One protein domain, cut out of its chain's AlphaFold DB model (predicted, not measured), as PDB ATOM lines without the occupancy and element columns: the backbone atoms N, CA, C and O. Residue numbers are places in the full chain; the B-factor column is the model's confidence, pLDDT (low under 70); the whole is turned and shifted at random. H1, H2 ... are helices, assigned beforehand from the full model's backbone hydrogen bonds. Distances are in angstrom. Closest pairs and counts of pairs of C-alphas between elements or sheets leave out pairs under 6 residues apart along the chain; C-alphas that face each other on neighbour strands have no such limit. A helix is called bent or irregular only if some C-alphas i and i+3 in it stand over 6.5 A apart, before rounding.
ATOM      1  N   ASN A   2       3.236 -66.025 -49.035       35.88
ATOM      2  CA  ASN A   2       3.310 -65.418 -47.706       35.88
ATOM      3  C   ASN A   2       4.676 -64.754 -47.577       35.88
ATOM      4  O   ASN A   2       5.692 -65.439 -47.491       35.88
ATOM      5  N   VAL A   3       4.691 -63.424 -47.620       43.22
ATOM      6  CA  VAL A   3       5.875 -62.638 -47.291       43.22
ATOM      7  C   VAL A   3       6.021 -62.710 -45.779       43.22
ATOM      8  O   VAL A   3       5.385 -61.967 -45.039       43.22
ATOM      9  N   THR A   4       6.811 -63.670 -45.308       46.12
ATOM     10  CA  THR A   4       7.301 -63.666 -43.935       46.12
ATOM     11  C   THR A   4       8.204 -62.446 -43.825       46.12
ATOM     12  O   THR A   4       9.309 -62.443 -44.365       46.12
ATOM     13  N   THR A   5       7.716 -61.374 -43.205       44.69
ATOM     14  CA  THR A   5       8.550 -60.226 -42.857       44.69
ATOM     15  C   THR A   5       9.619 -60.740 -41.903       44.69
ATOM     16  O   THR A   5       9.363 -60.956 -40.720       44.69
ATOM     17  N   ILE A   6      10.811 -61.005 -42.437       43.25
ATOM     18  CA  ILE A   6      12.014 -61.213 -41.643       43.25
ATOM     19  C   ILE A   6      12.261 -59.855 -40.996       43.25
ATOM     20  O   ILE A   6      12.855 -58.973 -41.613       43.25
ATOM     21  N   TYR A   7      11.731 -59.647 -39.789       45.16
ATOM     22  CA  TYR A   7      12.239 -58.601 -38.918       45.16
ATOM     23  C   TYR A   7      13.713 -58.923 -38.753       45.16
ATOM     24  O   TYR A   7      14.091 -59.900 -38.109       45.16
ATOM     25  N   SER A   8      14.534 -58.180 -39.476       43.69
ATOM     26  CA  SER A   8      15.970 -58.295 -39.429       43.69
ATOM     27  C   SER A   8      16.384 -58.200 -37.967       43.69
ATOM     28  O   SER A   8      16.230 -57.165 -37.323       43.69
ATOM     29  N   GLN A   9      16.940 -59.298 -37.464       54.94
ATOM     30  CA  GLN A   9      17.574 -59.462 -36.155       54.94
ATOM     31  C   GLN A   9      18.842 -58.585 -36.004       54.94
ATOM     32  O   GLN A   9      19.811 -58.977 -35.364       54.94
ATOM     33  N   ILE A  10      18.883 -57.442 -36.696       63.34
ATOM     34  CA  ILE A  10      20.050 -56.593 -36.940       63.34
ATOM     35  C   ILE A  10      20.049 -55.389 -35.993       63.34
ATOM     36  O   ILE A  10      21.121 -54.892 -35.662       63.34
ATOM     37  N   SER A  11      18.881 -54.938 -35.523       66.88
ATOM     38  CA  SER A  11      18.788 -53.842 -34.555       66.88
ATOM     39  C   SER A  11      17.986 -54.285 -33.328       66.88
ATOM     40  O   SER A  11      16.802 -54.591 -33.475       66.88
ATOM     41  N   PRO A  12      18.595 -54.335 -32.130       79.31
ATOM     42  CA  PRO A  12      17.919 -54.762 -30.903       79.31
ATOM     43  C   PRO A  12      16.865 -53.765 -30.388       79.31
ATOM     44  O   PRO A  12      16.214 -54.039 -29.385       79.31
ATOM     45  N   GLY A  13      16.681 -52.635 -31.074       85.88
ATOM     46  CA  GLY A  13      15.744 -51.569 -30.728       85.88
ATOM     47  C   GLY A  13      16.350 -50.194 -31.002       85.88
ATOM     48  O   GLY A  13      17.557 -50.070 -31.233       85.88
ATOM     49  N   ASP A  14      15.509 -49.165 -30.971       92.38
ATOM     50  CA  ASP A  14      15.939 -47.771 -31.101       92.38
ATOM     51  C   ASP A  14      16.892 -47.383 -29.966       92.38
ATOM     52  O   ASP A  14      16.634 -47.693 -28.795       92.38
ATOM     53  N   LEU A  15      17.948 -46.636 -30.306       94.00
ATOM     54  CA  LEU A  15      18.816 -46.031 -29.300       94.00
ATOM     55  C   LEU A  15      18.061 -44.962 -28.496       94.00
ATOM     56  O   LEU A  15      17.153 -44.301 -29.013       94.00
ATOM     57  N   SER A  16      18.472 -44.742 -27.250       94.62
ATOM     58  CA  SER A  16      17.973 -43.665 -26.394       94.62
ATOM     59  C   SER A  16      18.141 -42.294 -27.063       94.62
ATOM     60  O   SER A  16      18.978 -42.103 -27.949       94.62
ATOM     61  N   THR A  17      17.358 -41.295 -26.639       93.69
ATOM     62  CA  THR A  17      17.441 -39.929 -27.198       93.69
ATOM     63  C   THR A  17      18.868 -39.366 -27.154       93.69
ATOM     64  O   THR A  17      19.285 -38.684 -28.090       93.69
ATOM     65  N   SER A  18      19.646 -39.702 -26.122       91.38
ATOM     66  CA  SER A  18      21.040 -39.268 -25.960       91.38
ATOM     67  C   SER A  18      21.986 -39.788 -27.049       91.38
ATOM     68  O   SER A  18      23.000 -39.149 -27.321       91.38
ATOM     69  N   HIS A  19      21.652 -40.908 -27.692       94.81
ATOM     70  CA  HIS A  19      22.453 -41.544 -28.742       94.81
ATOM     71  C   HIS A  19      21.730 -41.616 -30.097       94.81
ATOM     72  O   HIS A  19      22.219 -42.240 -31.040       94.81
ATOM     73  N   ALA A  20      20.588 -40.942 -30.252       94.50
ATOM     74  CA  ALA A  20      19.790 -41.005 -31.476       94.50
ATOM     75  C   ALA A  20      20.559 -40.553 -32.736       94.50
ATOM     76  O   ALA A  20      20.337 -41.058 -33.835       94.50
ATOM     77  N   ASN A  21      21.511 -39.628 -32.590       93.19
ATOM     78  CA  ASN A  21      22.331 -39.107 -33.689       93.19
ATOM     79  C   ASN A  21      23.388 -40.101 -34.213       93.19
ATOM     80  O   ASN A  21      23.879 -39.962 -35.343       93.19
ATOM     81  N   ILE A  22      23.746 -41.109 -33.420       93.38
ATOM     82  CA  ILE A  22      24.726 -42.137 -33.786       93.38
ATOM     83  C   ILE A  22      24.073 -43.457 -34.197       93.38
ATOM     84  O   ILE A  22      24.765 -44.449 -34.404       93.38
ATOM     85  N   GLU A  23      22.763 -43.457 -34.420       89.81
ATOM     86  CA  GLU A  23      22.061 -44.604 -34.979       89.81
ATOM     87  C   GLU A  23      22.359 -44.803 -36.473       89.81
ATOM     88  O   GLU A  23      22.656 -43.852 -37.217       89.81
ATOM     89  N   GLY A  24      22.283 -46.061 -36.911       86.69
ATOM     90  CA  GLY A  24      22.412 -46.474 -38.304       86.69
ATOM     91  C   GLY A  24      23.169 -47.793 -38.459       86.69
ATOM     92  O   GLY A  24      24.054 -48.114 -37.671       86.69
ATOM     93  N   MET A  25      22.860 -48.540 -39.521       82.94
ATOM     94  CA  MET A  25      23.422 -49.879 -39.768       82.94
ATOM     95  C   MET A  25      24.955 -49.908 -39.878       82.94
ATOM     96  O   MET A  25      25.576 -50.927 -39.599       82.94
ATOM     97  N   SER A  26      25.581 -48.801 -40.285       87.19
ATOM     98  CA  SER A  26      27.042 -48.683 -40.386       87.19
ATOM     99  C   SER A  26      27.715 -48.216 -39.094       87.19
ATOM    100  O   SER A  26      28.941 -48.185 -39.027       87.19
ATOM    101  N   LYS A  27      26.938 -47.840 -38.074       91.19
ATOM    102  CA  LYS A  27      27.435 -47.215 -36.842       91.19
ATOM    103  C   LYS A  27      27.434 -48.155 -35.637       91.19
ATOM    104  O   LYS A  27      27.879 -47.758 -34.566       91.19
ATOM    105  N   CYS A  28      27.025 -49.414 -35.801       88.94
ATOM    106  CA  CYS A  28      27.032 -50.414 -34.724       88.94
ATOM    107  C   CYS A  28      28.421 -50.549 -34.072       88.94
ATOM    108  O   CYS A  28      28.546 -50.699 -32.856       88.94
ATOM    109  N   THR A  29      29.480 -50.433 -34.878       91.69
ATOM    110  CA  THR A  29      30.874 -50.529 -34.428       91.69
ATOM    111  C   THR A  29      31.370 -49.301 -33.670       91.69
ATOM    112  O   THR A  29      32.491 -49.332 -33.166       91.69
ATOM    113  N   LEU A  30      30.576 -48.233 -33.533       92.44
ATOM    114  CA  LEU A  30      30.910 -47.124 -32.635       92.44
ATOM    115  C   LEU A  30      30.885 -47.574 -31.170       92.44
ATOM    116  O   LEU A  30      31.712 -47.121 -30.389       92.44
ATOM    117  N   CYS A  31      30.005 -48.518 -30.820       92.44
ATOM    118  CA  CYS A  31      29.869 -49.032 -29.455       92.44
ATOM    119  C   CYS A  31      30.274 -50.508 -29.329       92.44
ATOM    120  O   CYS A  31      30.798 -50.912 -28.293       92.44
ATOM    121  N   HIS A  32      30.081 -51.312 -30.380       91.38
ATOM    122  CA  HIS A  32      30.394 -52.742 -30.374       91.38
ATOM    123  C   HIS A  32      31.758 -53.053 -30.989       91.38
ATOM    124  O   HIS A  32      32.128 -52.527 -32.040       91.38
ATOM    125  N   ASP A  33      32.479 -53.981 -30.369       89.75
ATOM    126  CA  ASP A  33      33.586 -54.674 -31.019       89.75
ATOM    127  C   ASP A  33      33.033 -55.815 -31.889       89.75
ATOM    128  O   ASP A  33      32.101 -56.517 -31.496       89.75
ATOM    129  N   ILE A  34      33.580 -56.011 -33.094       86.25
ATOM    130  CA  ILE A  34      33.066 -57.021 -34.036       86.25
ATOM    131  C   ILE A  34      33.138 -58.415 -33.396       86.25
ATOM    132  O   ILE A  34      34.199 -58.855 -32.954       86.25
ATOM    133  N   GLY A  35      31.995 -59.107 -33.356       83.12
ATOM    134  CA  GLY A  35      31.868 -60.436 -32.748       83.12
ATOM    135  C   GLY A  35      31.914 -60.446 -31.215       83.12
ATOM    136  O   GLY A  35      32.004 -61.517 -30.622       83.12
ATOM    137  N   LYS A  36      31.867 -59.278 -30.563       85.94
ATOM    138  CA  LYS A  36      31.898 -59.126 -29.105       85.94
ATOM    139  C   LYS A  36      30.782 -58.193 -28.624       85.94
ATOM    140  O   LYS A  36      30.093 -57.535 -29.403       85.94
ATOM    141  N   LYS A  37      30.599 -58.152 -27.301       85.88
ATOM    142  CA  LYS A  37      29.770 -57.140 -26.634       85.88
ATOM    143  C   LYS A  37      30.415 -55.749 -26.736       85.88
ATOM    144  O   LYS A  37      31.531 -55.602 -27.235       85.88
ATOM    145  N   VAL A  38      29.697 -54.732 -26.268       92.19
ATOM    146  CA  VAL A  38      30.248 -53.382 -26.107       92.19
ATOM    147  C   VAL A  38      31.436 -53.382 -25.142       92.19
ATOM    148  O   VAL A  38      31.520 -54.235 -24.254       92.19
ATOM    149  N   SER A  39      32.350 -52.427 -25.308       92.88
ATOM    150  CA  SER A  39      33.506 -52.253 -24.427       92.88
ATOM    151  C   SER A  39      33.535 -50.858 -23.811       92.88
ATOM    152  O   SER A  39      33.250 -49.865 -24.480       92.88
ATOM    153  N   ASN A  40      33.952 -50.770 -22.542       94.81
ATOM    154  CA  ASN A  40      34.088 -49.490 -21.832       94.81
ATOM    155  C   ASN A  40      34.984 -48.507 -22.591       94.81
ATOM    156  O   ASN A  40      34.708 -47.311 -22.628       94.81
ATOM    157  N   LYS A  41      36.023 -49.019 -23.262       95.06
ATOM    158  CA  LYS A  41      36.918 -48.214 -24.097       95.06
ATOM    159  C   LYS A  41      36.148 -47.409 -25.148       95.06
ATOM    160  O   LYS A  41      36.396 -46.216 -25.275       95.06
ATOM    161  N   LYS A  42      35.199 -48.024 -25.860       95.69
ATOM    162  CA  LYS A  42      34.389 -47.344 -26.884       95.69
ATOM    163  C   LYS A  42      33.463 -46.284 -26.288       95.69
ATOM    164  O   LYS A  42      33.327 -45.207 -26.855       95.69
ATOM    165  N   CYS A  43      32.891 -46.528 -25.108       95.94
ATOM    166  CA  CYS A  43      32.130 -45.501 -24.387       95.94
ATOM    167  C   CYS A  43      33.022 -44.282 -24.079       95.94
ATOM    168  O   CYS A  43      32.676 -43.138 -24.381       95.94
ATOM    169  N   LEU A  44      34.215 -44.536 -23.543       96.88
ATOM    170  CA  LEU A  44      35.194 -43.516 -23.159       96.88
ATOM    171  C   LEU A  44      35.899 -42.859 -24.364       96.88
ATOM    172  O   LEU A  44      36.567 -41.830 -24.227       96.88
ATOM    173  N   GLU A  45      35.738 -43.391 -25.579       96.56
ATOM    174  CA  GLU A  45      36.163 -42.728 -26.816       96.56
ATOM    175  C   GLU A  45      35.362 -41.449 -27.092       96.56
ATOM    176  O   GLU A  45      35.942 -40.486 -27.594       96.56
ATOM    177  N   CYS A  46      34.094 -41.387 -26.678       95.50
ATOM    178  CA  CYS A  46      33.263 -40.182 -26.771       95.50
ATOM    179  C   CYS A  46      33.071 -39.482 -25.414       95.50
ATOM    180  O   CYS A  46      33.120 -38.254 -25.352       95.50
ATOM    181  N   HIS A  47      32.924 -40.232 -24.319       94.50
ATOM    182  CA  HIS A  47      32.737 -39.698 -22.963       94.50
ATOM    183  C   HIS A  47      34.064 -39.296 -22.306       94.50
ATOM    184  O   HIS A  47      34.468 -39.823 -21.265       94.50
ATOM    185  N   LYS A  48      34.764 -38.342 -22.928       95.00
ATOM    186  CA  LYS A  48      36.099 -37.891 -22.508       95.00
ATOM    187  C   LYS A  48      36.130 -37.263 -21.124       95.00
ATOM    188  O   LYS A  48      37.131 -37.395 -20.426       95.00
ATOM    189  N   GLU A  49      35.046 -36.626 -20.700       93.25
ATOM    190  CA  GLU A  49      34.934 -36.111 -19.339       93.25
ATOM    191  C   GLU A  49      34.959 -37.226 -18.289       93.25
ATOM    192  O   GLU A  49      35.600 -37.062 -17.255       93.25
ATOM    193  N   ILE A  50      34.325 -38.369 -18.567       94.94
ATOM    194  CA  ILE A  50      34.321 -39.514 -17.653       94.94
ATOM    195  C   ILE A  50      35.691 -40.184 -17.668       94.94
ATOM    196  O   ILE A  50      36.232 -40.446 -16.600       94.94
ATOM    197  N   GLN A  51      36.303 -40.357 -18.847       96.44
ATOM    198  CA  GLN A  51      37.685 -40.844 -18.954       96.44
ATOM    199  C   GLN A  51      38.638 -39.990 -18.109       96.44
ATOM    200  O   GLN A  51      39.388 -40.519 -17.302       96.44
ATOM    201  N   SER A  52      38.553 -38.663 -18.232       94.88
ATOM    202  CA  SER A  52      39.405 -37.743 -17.475       94.88
ATOM    203  C   SER A  52      39.179 -37.813 -15.961       94.88
ATOM    204  O   SER A  52      40.102 -37.538 -15.195       94.88
ATOM    205  N   LEU A  53      37.966 -38.130 -15.503       93.81
ATOM    206  CA  LEU A  53      37.686 -38.348 -14.081       93.81
ATOM    207  C   LEU A  53      38.290 -39.668 -13.592       93.81
ATOM    208  O   LEU A  53      38.967 -39.663 -12.566       93.81
ATOM    209  N   LEU A  54      38.134 -40.744 -14.366       95.19
ATOM    210  CA  LEU A  54      38.738 -42.049 -14.082       95.19
ATOM    211  C   LEU A  54      40.267 -41.961 -14.005       95.19
ATOM    212  O   LEU A  54      40.861 -42.440 -13.045       95.19
ATOM    213  N   ASP A  55      40.904 -41.271 -14.954       95.44
ATOM    214  CA  ASP A  55      42.365 -41.096 -14.992       95.44
ATOM    215  C   ASP A  55      42.907 -40.355 -13.758       95.44
ATOM    216  O   ASP A  55      44.060 -40.533 -13.366       95.44
ATOM    217  N   ARG A  56      42.077 -39.505 -13.145       93.31
ATOM    218  CA  ARG A  56      42.414 -38.718 -11.949       93.31
ATOM    219  C   ARG A  56      41.944 -39.370 -10.648       93.31
ATOM    220  O   ARG A  56      42.170 -38.791  -9.591       93.31
ATOM    221  N   ASN A  57      41.321 -40.550 -10.718       92.56
ATOM    222  CA  ASN A  57      40.650 -41.208  -9.594       92.56
ATOM    223  C   ASN A  57      39.637 -40.296  -8.878       92.56
ATOM    224  O   ASN A  57      39.540 -40.298  -7.654       92.56
ATOM    225  N   ASP A  58      38.893 -39.501  -9.645       91.56
ATOM    226  CA  ASP A  58      37.968 -38.495  -9.123       91.56
ATOM    227  C   ASP A  58      36.504 -38.822  -9.465       91.56
ATOM    228  O   ASP A  58      36.195 -39.443 -10.487       91.56
ATOM    229  N   GLY A  59      35.585 -38.384  -8.606       92.81
ATOM    230  CA  GLY A  59      34.145 -38.554  -8.767       92.81
ATOM    231  C   GLY A  59      33.627 -39.984  -8.563       92.81
ATOM    232  O   GLY A  59      34.358 -40.925  -8.269       92.81
ATOM    233  N   TYR A  60      32.311 -40.141  -8.728       94.69
ATOM    234  CA  TYR A  60      31.600 -41.394  -8.448       94.69
ATOM    235  C   TYR A  60      32.064 -42.580  -9.310       94.69
ATOM    236  O   TYR A  60      32.177 -43.697  -8.818       94.69
ATOM    237  N   HIS A  61      32.367 -42.351 -10.591       94.81
ATOM    238  CA  HIS A  61      32.772 -43.429 -11.502       94.81
ATOM    239  C   HIS A  61      34.147 -44.025 -11.167       94.81
ATOM    240  O   HIS A  61      34.417 -45.163 -11.543       94.81
ATOM    241  N   SER A  62      34.981 -43.293 -10.425       94.25
ATOM    242  CA  SER A  62      36.283 -43.769  -9.939       94.25
ATOM    243  C   SER A  62      36.177 -44.576  -8.642       94.25
ATOM    244  O   SER A  62      37.163 -45.148  -8.182       94.25
ATOM    245  N   ASN A  63      34.987 -44.638  -8.038       94.62
ATOM    246  CA  ASN A  63      34.745 -45.439  -6.848       94.62
ATOM    247  C   ASN A  63      34.988 -46.931  -7.129       94.62
ATOM    248  O   ASN A  63      34.634 -47.442  -8.193       94.62
ATOM    249  N   SER A  64      35.515 -47.659  -6.143       91.19
ATOM    250  CA  SER A  64      35.833 -49.088  -6.262       91.19
ATOM    251  C   SER A  64      34.635 -49.964  -6.650       91.19
ATOM    252  O   SER A  64      34.814 -50.970  -7.337       91.19
ATOM    253  N   GLY A  65      33.416 -49.573  -6.267       90.94
ATOM    254  CA  GLY A  65      32.180 -50.264  -6.635       90.94
ATOM    255  C   GLY A  65      31.726 -50.045  -8.084       90.94
ATOM    256  O   GLY A  65      30.802 -50.725  -8.530       90.94
ATOM    257  N   VAL A  66      32.351 -49.115  -8.812       93.94
ATOM    258  CA  VAL A  66      31.963 -48.712 -10.175       93.94
ATOM    259  C   VAL A  66      33.096 -48.918 -11.178       93.94
ATOM    260  O   VAL A  66      32.846 -49.437 -12.260       93.94
ATOM    261  N   VAL A  67      34.336 -48.578 -10.816       92.94
ATOM    262  CA  VAL A  67      35.493 -48.507 -11.731       92.94
ATOM    263  C   VAL A  67      35.760 -49.797 -12.519       92.94
ATOM    264  O   VAL A  67      36.231 -49.745 -13.651       92.94
ATOM    265  N   ASN A  68      35.424 -50.959 -11.951       90.88
ATOM    266  CA  ASN A  68      35.635 -52.270 -12.574       90.88
ATOM    267  C   ASN A  68      34.386 -52.844 -13.263       90.88
ATOM    268  O   ASN A  68      34.421 -53.987 -13.718       90.88
ATOM    269  N   LYS A  69      33.277 -52.101 -13.308       94.94
ATOM    270  CA  LYS A  69      32.043 -52.548 -13.957       94.94
ATOM    271  C   LYS A  69      32.033 -52.187 -15.430       94.94
ATOM    272  O   LYS A  69      32.590 -51.170 -15.851       94.94
ATOM    273  N   ASP A  70      31.345 -53.000 -16.219       94.94
ATOM    274  CA  ASP A  70      31.054 -52.629 -17.594       94.94
ATOM    275  C   ASP A  70      29.997 -51.511 -17.614       94.94
ATOM    276  O   ASP A  70      28.958 -51.611 -16.962       94.94
ATOM    277  N   CYS A  71      30.228 -50.444 -18.387       95.25
ATOM    278  CA  CYS A  71      29.353 -49.267 -18.419       95.25
ATOM    279  C   CYS A  71      27.898 -49.642 -18.737       95.25
ATOM    280  O   CYS A  71      26.977 -49.077 -18.152       95.25
ATOM    281  N   PHE A  72      27.695 -50.613 -19.634       93.38
ATOM    282  CA  PHE A  72      26.367 -51.033 -20.087       93.38
ATOM    283  C   PHE A  72      25.535 -51.742 -19.012       93.38
ATOM    284  O   PHE A  72      24.325 -51.855 -19.183       93.38
ATOM    285  N   GLU A  73      26.147 -52.220 -17.920       93.62
ATOM    286  CA  GLU A  73      25.406 -52.839 -16.812       93.62
ATOM    287  C   GLU A  73      24.466 -51.835 -16.134       93.62
ATOM    288  O   GLU A  73      23.392 -52.213 -15.669       93.62
ATOM    289  N   CYS A  74      24.854 -50.556 -16.114       94.12
ATOM    290  CA  CYS A  74      24.037 -49.458 -15.595       94.12
ATOM    291  C   CYS A  74      23.480 -48.572 -16.718       94.12
ATOM    292  O   CYS A  74      22.343 -48.116 -16.638       94.12
ATOM    293  N   HIS A  75      24.277 -48.329 -17.760       94.00
ATOM    294  CA  HIS A  75      23.949 -47.476 -18.901       94.00
ATOM    295  C   HIS A  75      23.592 -48.318 -20.124       94.00
ATOM    296  O   HIS A  75      24.270 -48.270 -21.151       94.00
ATOM    297  N   SER A  76      22.551 -49.137 -19.993       92.44
ATOM    298  CA  SER A  76      22.053 -49.922 -21.117       92.44
ATOM    299  C   SER A  76      21.373 -49.024 -22.156       92.44
ATOM    300  O   SER A  76      20.811 -47.977 -21.839       92.44
ATOM    301  N   ASP A  77      21.420 -49.439 -23.416       93.00
ATOM    302  CA  ASP A  77      20.772 -48.742 -24.528       93.00
ATOM    303  C   ASP A  77      19.885 -49.734 -25.310       93.00
ATOM    304  O   ASP A  77      19.729 -50.880 -24.891       93.00
ATOM    305  N   HIS A  78      19.281 -49.313 -26.421       92.94
ATOM    306  CA  HIS A  78      18.307 -50.071 -27.224       92.94
ATOM    307  C   HIS A  78      16.941 -50.306 -26.570       92.94
ATOM    308  O   HIS A  78      16.145 -51.122 -27.031       92.94
ATOM    309  N   HIS A  79      16.624 -49.562 -25.517       92.75
ATOM    310  CA  HIS A  79      15.336 -49.653 -24.829       92.75
ATOM    311  C   HIS A  79      14.315 -48.608 -25.319       92.75
ATOM    312  O   HIS A  79      13.290 -48.389 -24.671       92.75
ATOM    313  N   GLY A  80      14.583 -47.964 -26.460       92.62
ATOM    314  CA  GLY A  80      13.729 -46.940 -27.052       92.62
ATOM    315  C   GLY A  80      14.120 -45.510 -26.678       92.62
ATOM    316  O   GLY A  80      14.844 -45.251 -25.718       92.62
ATOM    317  N   ARG A  81      13.592 -44.545 -27.441       93.31
ATOM    318  CA  ARG A  81      13.964 -43.117 -27.362       93.31
ATOM    319  C   ARG A  81      13.822 -42.510 -25.972       93.31
ATOM    320  O   ARG A  81      14.665 -41.712 -25.568       93.31
ATOM    321  N   ASN A  82      12.780 -42.899 -25.249       93.38
ATOM    322  CA  ASN A  82      12.443 -42.324 -23.949       93.38
ATOM    323  C   ASN A  82      13.107 -43.062 -22.780       93.38
ATOM    324  O   ASN A  82      12.785 -42.786 -21.629       93.38
ATOM    325  N   PHE A  83      13.994 -44.023 -23.050       93.00
ATOM    326  CA  PHE A  83      14.686 -44.737 -21.991       93.00
ATOM    327  C   PHE A  83      15.686 -43.833 -21.269       93.00
ATOM    328  O   PHE A  83      16.605 -43.277 -21.873       93.00
ATOM    329  N   GLU A  84      15.534 -43.742 -19.952       90.25
ATOM    330  CA  GLU A  84      16.486 -43.068 -19.079       90.25
ATOM    331  C   GLU A  84      17.674 -43.990 -18.785       90.25
ATOM    332  O   GLU A  84      17.638 -44.826 -17.879       90.25
ATOM    333  N   MET A  85      18.731 -43.833 -19.588       91.56
ATOM    334  CA  MET A  85      19.985 -44.591 -19.481       91.56
ATOM    335  C   MET A  85      20.792 -44.249 -18.221       91.56
ATOM    336  O   MET A  85      21.546 -45.075 -17.710       91.56
ATOM    337  N   VAL A  86      20.671 -43.024 -17.712       90.00
ATOM    338  CA  VAL A  86      21.313 -42.607 -16.461       90.00
ATOM    339  C   VAL A  86      20.239 -42.556 -15.390       90.00
ATOM    340  O   VAL A  86      19.460 -41.611 -15.334       90.00
ATOM    341  N   ARG A  87      20.197 -43.590 -14.550       86.12
ATOM    342  CA  ARG A  87      19.294 -43.657 -13.401       86.12
ATOM    343  C   ARG A  87      20.059 -43.246 -12.160       86.12
ATOM    344  O   ARG A  87      20.930 -43.977 -11.696       86.12
ATOM    345  N   PHE A  88      19.743 -42.063 -11.660       88.50
ATOM    346  CA  PHE A  88      20.386 -41.488 -10.495       88.50
ATOM    347  C   PHE A  88      19.334 -41.229  -9.424       88.50
ATOM    348  O   PHE A  88      18.399 -40.464  -9.643       88.50
TER     349      PHE A  88
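What this domain is: This is residues 2 to 88 of the 183 residues of a protein of Bacteroidetes bacterium (UniProt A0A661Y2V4). Little regular structure is present: a body wound mostly of loops holds three short helices, and residues 2 to 9 stick out from it as a free tail that makes the length. H1 lies toward the tail's end of the body, H2 and H3 toward the other; the long stretch after H3 loops at that far end, runs back through residue 74 to residue 81 at H1's end of the body, and turns round there, residues 82 to 88 running away from that end again. The printed part has 87 residues with H1, H2 and H3 in that order, no named strand, and 21 residues in named elements: all helix, loose, radius of gyration of the C-alphas 15.4 A, spans 59 by 27 by 22 A.

Where its parts are: H1, residues 17 to 22, begins at C-alpha 17 (17.441, -39.929, -27.198) and measures 10.1 A; it is irregular, C-alphas 18 and 21 being 7.8 A apart. H2, residues 40 to 46, measures 10.6 A. H3, residues 48 to 55, measures 10.3 A and ends at C-alpha 55 (42.365, -41.096, -14.992).

How they stand to each other: H2 and H3 are close but not clearly touching; their closest C-alphas, Leu 44 and Gln 51, are 5.6 A apart. They run opposite ways at a steep tilt of 46 degrees. H1 is apart from both. In H3 every O i to N i+4 pair is within hydrogen-bond range, in H2 2 of 3, in H1 0 of 2, beside 2 of 3 O i to N i+3 pairs.

The domain as a whole: Without residues 2 to 9 the body spans 37 by 27 by 19 A. The printed part has no cut; H1 to H2 is a long link, H2 to H3 a tight one. Residues 2 to 11 have pLDDT under 70.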